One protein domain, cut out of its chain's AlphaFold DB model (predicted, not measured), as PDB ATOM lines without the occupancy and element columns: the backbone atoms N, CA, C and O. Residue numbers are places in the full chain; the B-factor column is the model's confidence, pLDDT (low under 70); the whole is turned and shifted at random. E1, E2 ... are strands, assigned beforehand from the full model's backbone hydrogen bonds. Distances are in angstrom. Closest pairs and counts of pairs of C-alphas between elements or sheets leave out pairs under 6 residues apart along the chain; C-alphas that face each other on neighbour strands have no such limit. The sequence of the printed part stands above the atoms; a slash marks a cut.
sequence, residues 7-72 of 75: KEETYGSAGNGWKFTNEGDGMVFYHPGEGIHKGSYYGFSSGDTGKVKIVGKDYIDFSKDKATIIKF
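This is residues 7 to 72 of the 75 residues of an uncharacterized protein of Listeria monocytogenes (UniProt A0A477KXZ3). The domain is a single wall of six strands, twisted, in which E1 to E6 lie side by side in the order of the chain. E1 to E5 run to and fro, and a long loop, residues 56 to 67, then arches over one face of the sheet and brings E6 in beside E5, running the same way. The printed part has 66 residues with six named strands and no named helix; the class is all strand, though under half of the residues are in named elements. The sheet's order is E1, E2, E3, E4, E5, E6, and it is mixed. The whole is compact, with a radius of gyration of the C-alphas of 11.6 A and spans of 32 by 25 by 21 A.

Start at edge strand E1, residues 7 to 11, and go on to E2, residues 17 to 21: they form a hairpin, antiparallel at 146 degrees, with N 9 and O 19 2.9 A apart. E3, residues 27 to 31, makes the next hairpin with E2 at 179 degrees; look for N 20 and O 28, 2.8 A apart. E4, residues 41 to 46, is the antiparallel neighbour of E3 at 162 degrees, and N 29 and O 43 are 2.9 A apart. E5, residues 50 to 55, forms a hairpin with E4 at 166 degrees, where N 54 and O 42 are 2.8 A apart. E1 to E5 are a meander, each strand the antiparallel neighbour of the one before. The other edge strand, E6, residues 68 to 71, is parallel to E5 at 16 degrees, with N 70 and O 53 2.8 A apart. E1 and E6 are apart.

Find C-alpha 7 at (325.936, 114.128, 260.161); from there E1 runs 12.3 A to C-alpha 11. E2 covers 13.5 A and E3 12.8 A. E4 begins at C-alpha 41, (335.289, 104.734, 274.750), and runs 17.2 A; E5 follows with 16.2 A. E6, 9.9 A long, ends at C-alpha 71, (335.795, 95.434, 277.575).

The two C-alphas farthest apart are those of Glu 23 and Lys 57, at 33.1 A. The printed part has no cut. The links E1 to E2, E2 to E3 and E4 to E5 are tight, E3 to E4 is short with 9 residues, and E5 to E6 is long with 12. The mean pLDDT of the printed part of this model is 91.5, and no printed residue is under 70.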
ATOM      1  N   LYS A   7     325.495 112.824 259.670       96.88
ATOM      2  CA  LYS A   7     325.936 114.128 260.161       96.88
ATOM      3  C   LYS A   7     326.925 113.950 261.303       96.88
ATOM      4  O   LYS A   7     326.656 113.188 262.226       96.88
ATOM      5  N   GLU A   8     328.037 114.677 261.247       96.19
ATOM      6  CA  GLU A   8     328.996 114.775 262.347       96.19
ATOM      7  C   GLU A   8     328.608 115.900 263.311       96.19
ATOM      8  O   GLU A   8     328.233 116.996 262.893       96.19
ATOM      9  N   GLU A   9     328.709 115.630 264.609       95.94
ATOM     10  CA  GLU A   9     328.478 116.597 265.674       95.94
ATOM     11  C   GLU A   9     329.422 116.337 266.849       95.94
ATOM     12  O   GLU A   9     329.940 115.234 267.047       95.94
ATOM     13  N   THR A  10     329.589 117.348 267.693       96.69
ATOM     14  CA  THR A  10     330.322 117.227 268.948       96.69
ATOM     15  C   THR A  10     329.591 116.318 269.945       96.69
ATOM     16  O   THR A  10     328.358 116.258 269.976       96.69
ATOM     17  N   TYR A  11     330.345 115.610 270.789       93.69
ATOM     18  CA  TYR A  11     329.807 114.678 271.784       93.69
ATOM     19  C   TYR A  11     330.447 114.835 273.171       93.69
ATOM     20  O   TYR A  11     331.599 115.247 273.305       93.69
ATOM     21  N   GLY A  12     329.689 114.465 274.209       87.38
ATOM     22  CA  GLY A  12     330.069 114.634 275.615       87.38
ATOM     23  C   GLY A  12     329.798 116.048 276.142       87.38
ATOM     24  O   GLY A  12     329.713 117.006 275.380       87.38
ATOM     25  N   SER A  13     329.656 116.187 277.463       85.00
ATOM     26  CA  SER A  13     329.329 117.472 278.107       85.00
ATOM     27  C   SER A  13     330.406 118.544 277.923       85.00
ATOM     28  O   SER A  13     330.090 119.726 277.944       85.00
ATOM     29  N   ALA A  14     331.663 118.134 277.747       86.69
ATOM     30  CA  ALA A  14     332.777 119.037 277.478       86.69
ATOM     31  C   ALA A  14     332.972 119.356 275.988       86.69
ATOM     32  O   ALA A  14     333.769 120.225 275.661       86.69
ATOM     33  N   GLY A  15     332.277 118.658 275.080       90.75
ATOM     34  CA  GLY A  15     332.418 118.889 273.640       90.75
ATOM     35  C   GLY A  15     333.768 118.457 273.049       90.75
ATOM     36  O   GLY A  15     334.145 118.932 271.985       90.75
ATOM     37  N   ASN A  16     334.495 117.557 273.710       92.56
ATOM     38  CA  ASN A  16     335.786 117.053 273.224       92.56
ATOM     39  C   ASN A  16     335.667 115.708 272.482       92.56
ATOM     40  O   ASN A  16     336.662 115.159 272.012       92.56
ATOM     41  N   GLY A  17     334.460 115.135 272.411       95.81
ATOM     42  CA  GLY A  17     334.161 113.928 271.644       95.81
ATOM     43  C   GLY A  17     333.480 114.234 270.313       95.81
ATOM     44  O   GLY A  17     333.098 115.371 270.033       95.81
ATOM     45  N   TRP A  18     333.254 113.187 269.525       97.31
ATOM     46  CA  TRP A  18     332.507 113.262 268.271       97.31
ATOM     47  C   TRP A  18     331.422 112.193 268.224       97.31
ATOM     48  O   TRP A  18     331.521 111.135 268.852       97.31
ATOM     49  N   LYS A  19     330.371 112.465 267.459       97.50
ATOM     50  CA  LYS A  19     329.355 111.489 267.081       97.50
ATOM     51  C   LYS A  19     328.955 111.687 265.626       97.50
ATOM     52  O   LYS A  19     328.956 112.803 265.119       97.50
ATOM     53  N   PHE A  20     328.549 110.595 265.004       97.94
ATOM     54  CA  PHE A  20     327.810 110.585 263.759       97.94
ATOM     55  C   PHE A  20     326.398 110.096 264.045       97.94
ATOM     56  O   PHE A  20     326.228 109.092 264.741       97.94
ATOM     57  N   THR A  21     325.401 110.783 263.504       97.06
ATOM     58  CA  THR A  21     323.996 110.355 263.533       97.06
ATOM     59  C   THR A  21     323.425 110.354 262.127       97.06
ATOM     60  O   THR A  21     323.877 111.136 261.290       97.06
ATOM     61  N   ASN A  22     322.431 109.512 261.870       95.56
ATOM     62  CA  ASN A  22     321.653 109.548 260.633       95.56
ATOM     63  C   ASN A  22     320.190 109.944 260.901       95.56
ATOM     64  O   ASN A  22     319.814 110.170 262.048       95.56
ATOM     65  N   GLU A  23     319.382 110.073 259.844       92.19
ATOM     66  CA  GLU A  23     317.950 110.421 259.949       92.19
ATOM     67  C   GLU A  23     317.096 109.337 260.631       92.19
ATOM     68  O   GLU A  23     315.970 109.609 261.044       92.19
ATOM     69  N   GLY A  24     317.623 108.115 260.737       92.81
ATOM     70  CA  GLY A  24     317.022 107.040 261.513       92.81
ATOM     71  C   GLY A  24     317.421 107.117 262.987       92.81
ATOM     72  O   GLY A  24     317.479 108.180 263.600       92.81
ATOM     73  N   ASP A  25     317.701 105.960 263.573       94.31
ATOM     74  CA  ASP A  25     318.115 105.812 264.971       94.31
ATOM     75  C   ASP A  25     319.606 105.458 265.125       94.31
ATOM     76  O   ASP A  25     320.075 105.140 266.223       94.31
ATOM     77  N   GLY A  26     320.360 105.525 264.023       96.19
ATOM     78  CA  GLY A  26     321.761 105.148 263.970       96.19
ATOM     79  C   GLY A  26     322.662 106.206 264.595       96.19
ATOM     80  O   GLY A  26     322.620 107.383 264.234       96.19
ATOM     81  N   MET A  27     323.542 105.768 265.492       96.88
ATOM     82  CA  MET A  27     324.580 106.601 266.091       96.88
ATOM     83  C   MET A  27     325.894 105.828 266.194       96.88
ATOM     84  O   MET A  27     325.905 104.676 266.620       96.88
ATOM     85  N   VAL A  28     327.008 106.485 265.880       97.31
ATOM     86  CA  VAL A  28     328.373 106.016 266.169       97.31
ATOM     87  C   VAL A  28     329.107 107.148 266.869       97.31
ATOM     88  O   VAL A  28     329.003 108.292 266.440       97.31
ATOM     89  N   PHE A  29     329.823 106.879 267.954       96.88
ATOM     90  CA  PHE A  29     330.415 107.940 268.765       96.88
ATOM     91  C   PHE A  29     331.744 107.558 269.401       96.88
ATOM     92  O   PHE A  29     332.050 106.385 269.616       96.88
ATOM     93  N   TYR A  30     332.481 108.597 269.775       96.31
ATOM     94  CA  TYR A  30     333.665 108.543 270.611       96.31
ATOM     95  C   TYR A  30     333.537 109.531 271.769       96.31
ATOM     96  O   TYR A  30     333.177 110.696 271.578       96.31
ATOM     97  N   HIS A  31     333.867 109.069 272.972       94.56
ATOM     98  CA  HIS A  31     333.947 109.885 274.175       94.56
ATOM     99  C   HIS A  31     335.377 109.836 274.739       94.56
ATOM    100  O   HIS A  31     335.861 108.746 275.044       94.56
ATOM    101  N   PRO A  32     336.050 110.978 274.955       92.44
ATOM    102  CA  PRO A  32     337.483 111.036 275.268       92.44
ATOM    103  C   PRO A  32     337.863 110.706 276.723       92.44
ATOM    104  O   PRO A  32     338.980 110.987 277.135       92.44
ATOM    105  N   GLY A  33     336.973 110.092 277.506       86.00
ATOM    106  CA  GLY A  33     337.287 109.731 278.896       86.00
ATOM    107  C   GLY A  33     337.246 110.904 279.870       86.00
ATOM    108  O   GLY A  33     338.183 111.193 280.603       86.00
ATOM    109  N   GLU A  34     336.104 111.577 279.912       80.50
ATOM    110  CA  GLU A  34     335.840 112.642 280.875       80.50
ATOM    111  C   GLU A  34     334.591 112.318 281.711       80.50
ATOM    112  O   GLU A  34     333.826 111.396 281.409       80.50
ATOM    113  N   GLY A  35     334.371 113.067 282.792       80.31
ATOM    114  CA  GLY A  35     333.202 112.887 283.654       80.31
ATOM    115  C   GLY A  35     333.219 111.579 284.454       80.31
ATOM    116  O   GLY A  35     334.263 111.153 284.955       80.31
ATOM    117  N   ILE A  36     332.042 110.969 284.630       84.75
ATOM    118  CA  ILE A  36     331.839 109.842 285.561       84.75
ATOM    119  C   ILE A  36     332.525 108.548 285.112       84.75
ATOM    120  O   ILE A  36     332.840 107.709 285.948       84.75
ATOM    121  N   HIS A  37     332.754 108.394 283.806       85.25
ATOM    122  CA  HIS A  37     333.258 107.153 283.224       85.25
ATOM    123  C   HIS A  37     334.785 107.083 283.153       85.25
ATOM    124  O   HIS A  37     335.293 105.982 282.998       85.25
ATOM    125  N   LYS A  38     335.497 108.214 283.313       86.25
ATOM    126  CA  LYS A  38     336.971 108.385 283.310       86.25
ATOM    127  C   LYS A  38     337.734 107.877 282.079       86.25
ATOM    128  O   LYS A  38     338.578 108.606 281.590       86.25
ATOM    129  N   GLY A  39     337.460 106.679 281.583       90.50
ATOM    130  CA  GLY A  39     338.121 106.095 280.427       90.50
ATOM    131  C   GLY A  39     337.470 106.464 279.107       90.50
ATOM    132  O   GLY A  39     336.251 106.654 279.021       90.50
ATOM    133  N   SER A  40     338.300 106.577 278.072       93.44
ATOM    134  CA  SER A  40     337.812 106.803 276.713       93.44
ATOM    135  C   SER A  40     337.056 105.581 276.193       93.44
ATOM    136  O   SER A  40     337.331 104.439 276.572       93.44
ATOM    137  N   TYR A  41     336.060 105.816 275.344       94.25
ATOM    138  CA  TYR A  41     335.289 104.734 274.750       94.25
ATOM    139  C   TYR A  41     334.732 105.106 273.388       94.25
ATOM    140  O   TYR A  41     334.384 106.256 273.114       94.25
ATOM    141  N   TYR A  42     334.587 104.078 272.562       96.12
ATOM    142  CA  TYR A  42     333.775 104.129 271.358       96.12
ATOM    143  C   TYR A  42     332.420 103.503 271.649       96.12
ATOM    144  O   TYR A  42     332.254 102.735 272.598       96.12
ATOM    145  N   GLY A  43     331.434 103.796 270.823       95.88
ATOM    146  CA  GLY A  43     330.189 103.058 270.880       95.88
ATOM    147  C   GLY A  43     329.296 103.331 269.698       95.88
ATOM    148  O   GLY A  43     329.579 104.173 268.844       95.88
ATOM    149  N   PHE A  44     328.215 102.574 269.661       96.81
ATOM    150  CA  PHE A  44     327.196 102.694 268.642       96.81
ATOM    151  C   PHE A  44     325.824 102.403 269.237       96.81
ATOM    152  O   PHE A  44     325.701 101.782 270.299       96.81
ATOM    153  N   SER A  45     324.786 102.877 268.563       96.38
ATOM    154  CA  SER A  45     323.417 102.501 268.877       96.38
ATOM    155  C   SER A  45     322.512 102.527 267.658       96.38
ATOM    156  O   SER A  45     322.739 103.292 266.727       96.38
ATOM    157  N   SER A  46     321.478 101.701 267.735       95.06
ATOM    158  CA  SER A  46     320.278 101.686 266.899       95.06
ATOM    159  C   SER A  46     319.117 101.196 267.770       95.06
ATOM    160  O   SER A  46     319.345 100.724 268.892       95.06
ATOM    161  N   GLY A  47     317.884 101.289 267.286       92.06
ATOM    162  CA  GLY A  47     316.710 100.733 267.951       92.06
ATOM    163  C   GLY A  47     316.823  99.222 268.141       92.06
ATOM    164  O   GLY A  47     316.506  98.725 269.220       92.06
ATOM    165  N   ASP A  48     317.377  98.518 267.151       90.00
ATOM    166  CA  ASP A  48     317.539  97.060 267.175       90.00
ATOM    167  C   ASP A  48     318.648  96.601 268.130       90.00
ATOM    168  O   ASP A  48     318.501  95.609 268.844       90.00
ATOM    169  N   THR A  49     319.777  97.316 268.164       87.75
ATOM    170  CA  THR A  49     320.940  96.913 268.977       87.75
ATOM    171  C   THR A  49     320.904  97.460 270.400       87.75
ATOM    172  O   THR A  49     321.705  97.043 271.238       87.75
ATOM    173  N   GLY A  50     320.063  98.460 270.675       94.06
ATOM    174  CA  GLY A  50     320.254  99.322 271.835       94.06
ATOM    175  C   GLY A  50     321.617 100.024 271.782       94.06
ATOM    176  O   GLY A  50     322.206 100.194 270.712       94.06
ATOM    177  N   LYS A  51     322.132 100.448 272.941       95.81
ATOM    178  CA  LYS A  51     323.430 101.130 273.046       95.81
ATOM    179  C   LYS A  51     324.529 100.148 273.428       95.81
ATOM    180  O   LYS A  51     324.423  99.480 274.450       95.81
ATOM    181  N   VAL A  52     325.615 100.148 272.665       95.88
ATOM    182  CA  VAL A  52     326.817  99.359 272.940       95.88
ATOM    183  C   VAL A  52     327.996 100.303 273.135       95.88
ATOM    184  O   VAL A  52     328.166 101.264 272.382       95.88
ATOM    185  N   LYS A  53     328.819 100.033 274.149       94.62
ATOM    186  CA  LYS A  53     330.079 100.738 274.389       94.62
ATOM    187  C   LYS A  53     331.235  99.758 274.372       94.62
ATOM    188  O   LYS A  53     331.180  98.690 274.975       94.62
ATOM    189  N   ILE A  54     332.295 100.173 273.705       94.94
ATOM    190  CA  ILE A  54     333.559  99.470 273.601       94.94
ATOM    191  C   ILE A  54     334.561 100.266 274.423       94.94
ATOM    192  O   ILE A  54     334.856 101.419 274.097       94.94
ATOM    193  N   VAL A  55     335.030  99.667 275.514       94.12
ATOM    194  CA  VAL A  55     335.698 100.400 276.591       94.12
ATOM    195  C   VAL A  55     337.071  99.820 276.931       94.12
ATOM    196  O   VAL A  55     337.302  98.612 276.808       94.12
ATOM    197  N   GLY A  56     337.972 100.702 277.369       91.00
ATOM    198  CA  GLY A  56     339.288 100.357 277.902       91.00
ATOM    199  C   GLY A  56     339.275 100.005 279.395       91.00
ATOM    200  O   GLY A  56     338.234  99.998 280.053       91.00
ATOM    201  N   LYS A  57     340.463  99.712 279.937       89.19
ATOM    202  CA  LYS A  57     340.670  99.303 281.344       89.19
ATOM    203  C   LYS A  57     340.350 100.407 282.358       89.19
ATOM    204  O   LYS A  57     340.034 100.121 283.505       89.19
ATOM    205  N   ASP A  58     340.465 101.654 281.928       90.56
ATOM    206  CA  ASP A  58     340.227 102.880 282.687       90.56
ATOM    207  C   ASP A  58     338.742 103.280 282.749       90.56
ATOM    208  O   ASP A  58     338.384 104.232 283.447       90.56
ATOM    209  N   TYR A  59     337.865 102.553 282.048       90.94
ATOM    210  CA  TYR A  59     336.431 102.802 282.072       90.94
ATOM    211  C   TYR A  59     335.802 102.395 283.403       90.94
ATOM    212  O   TYR A  59     335.812 101.227 283.802       90.94
ATOM    213  N   ILE A  60     335.174 103.369 284.053       89.56
ATOM    214  CA  ILE A  60     334.363 103.160 285.242       89.56
ATOM    215  C   ILE A  60     332.930 102.885 284.805       89.56
ATOM    216  O   ILE A  60     332.227 103.754 284.269       89.56
ATOM    217  N   ASP A  61     332.503 101.654 285.067       85.06
ATOM    218  CA  ASP A  61     331.114 101.264 284.902       85.06
ATOM    219  C   ASP A  61     330.246 101.992 285.933       85.06
ATOM    220  O   ASP A  61     330.543 102.015 287.131       85.06
ATOM    221  N   PHE A  62     329.183 102.624 285.453       81.44
ATOM    222  CA  PHE A  62     328.237 103.339 286.292       81.44
ATOM    223  C   PHE A  62     326.960 102.516 286.345       81.44
ATOM    224  O   PHE A  62     326.329 102.308 285.319       81.44
ATOM    225  N   SER A  63     326.537 102.099 287.537       72.50
ATOM    226  CA  SER A  63     325.471 101.101 287.742       72.50
ATOM    227  C   SER A  63     324.099 101.418 287.126       72.50
ATOM    228  O   SER A  63     323.224 100.557 287.108       72.50
ATOM    229  N   LYS A  64     323.878 102.644 286.637       80.31
ATOM    230  CA  LYS A  64     322.653 103.055 285.929       80.31
ATOM    231  C   LYS A  64     322.811 103.107 284.406       80.31
ATOM    232  O   LYS A  64     321.846 103.447 283.720       80.31
ATOM    233  N   ASP A  65     324.001 102.839 283.880       81.38
ATOM    234  CA  ASP A  65     324.233 102.763 282.446       81.38
ATOM    235  C   ASP A  65     323.527 101.527 281.883       81.38
ATOM    236  O   ASP A  65     323.699 100.412 282.366       81.38
ATOM    237  N   LYS A  66     322.677 101.745 280.880       87.25
ATOM    238  CA  LYS A  66     321.911 100.681 280.218       87.25
ATOM    239  C   LYS A  66     322.612 100.155 278.966       87.25
ATOM    240  O   LYS A  66     322.014  99.383 278.223       87.25
ATOM    241  N   ALA A  67     323.826 100.625 278.681       92.75
ATOM    242  CA  ALA A  67     324.591 100.153 277.541       92.75
ATOM    243  C   ALA A  67     325.139  98.740 277.780       92.75
ATOM    244  O   ALA A  67     325.599  98.413 278.873       92.75
ATOM    245  N   THR A  68     325.171  97.919 276.734       94.06
ATOM    246  CA  THR A  68     325.996  96.709 276.725       94.06
ATOM    247  C   THR A  68     327.465  97.121 276.677       94.06
ATOM    248  O   THR A  68     327.877  97.853 275.774       94.06
ATOM    249  N   ILE A  69     328.262  96.661 277.642       93.19
ATOM    250  CA  ILE A  69     329.677  97.021 277.768       93.19
ATOM    251  C   ILE A  69     330.558  95.875 277.263       93.19
ATOM    252  O   ILE A  69     330.525  94.772 277.806       93.19
ATOM    253  N   ILE A  70     331.381  96.156 276.255       93.31
ATOM    254  CA  ILE A  70     332.418  95.255 275.742       93.31
ATOM    255  C   ILE A  70     333.773  95.800 276.196       93.31
ATOM    256  O   ILE A  70     334.186  96.882 275.777       93.31
ATOM    257  N   LYS A  71     334.468  95.059 277.064       91.81
ATOM    258  CA  LYS A  71     335.795  95.434 277.575       91.81
ATOM    259  C   LYS A  71     336.886  94.819 276.701       91.81
ATOM    260  O   LYS A  71     336.905  93.604 276.527       91.81
ATOM    261  N   PHE A  72     337.816  95.632 276.197       81.50
ATOM    262  CA  PHE A  72     339.027  95.124 275.544       81.50
ATOM    263  C   PHE A  72     340.185  95.012 276.542       81.50
ATOM    264  O   PHE A  72     340.478  95.948 277.286       81.50
TER     265      PHE A  72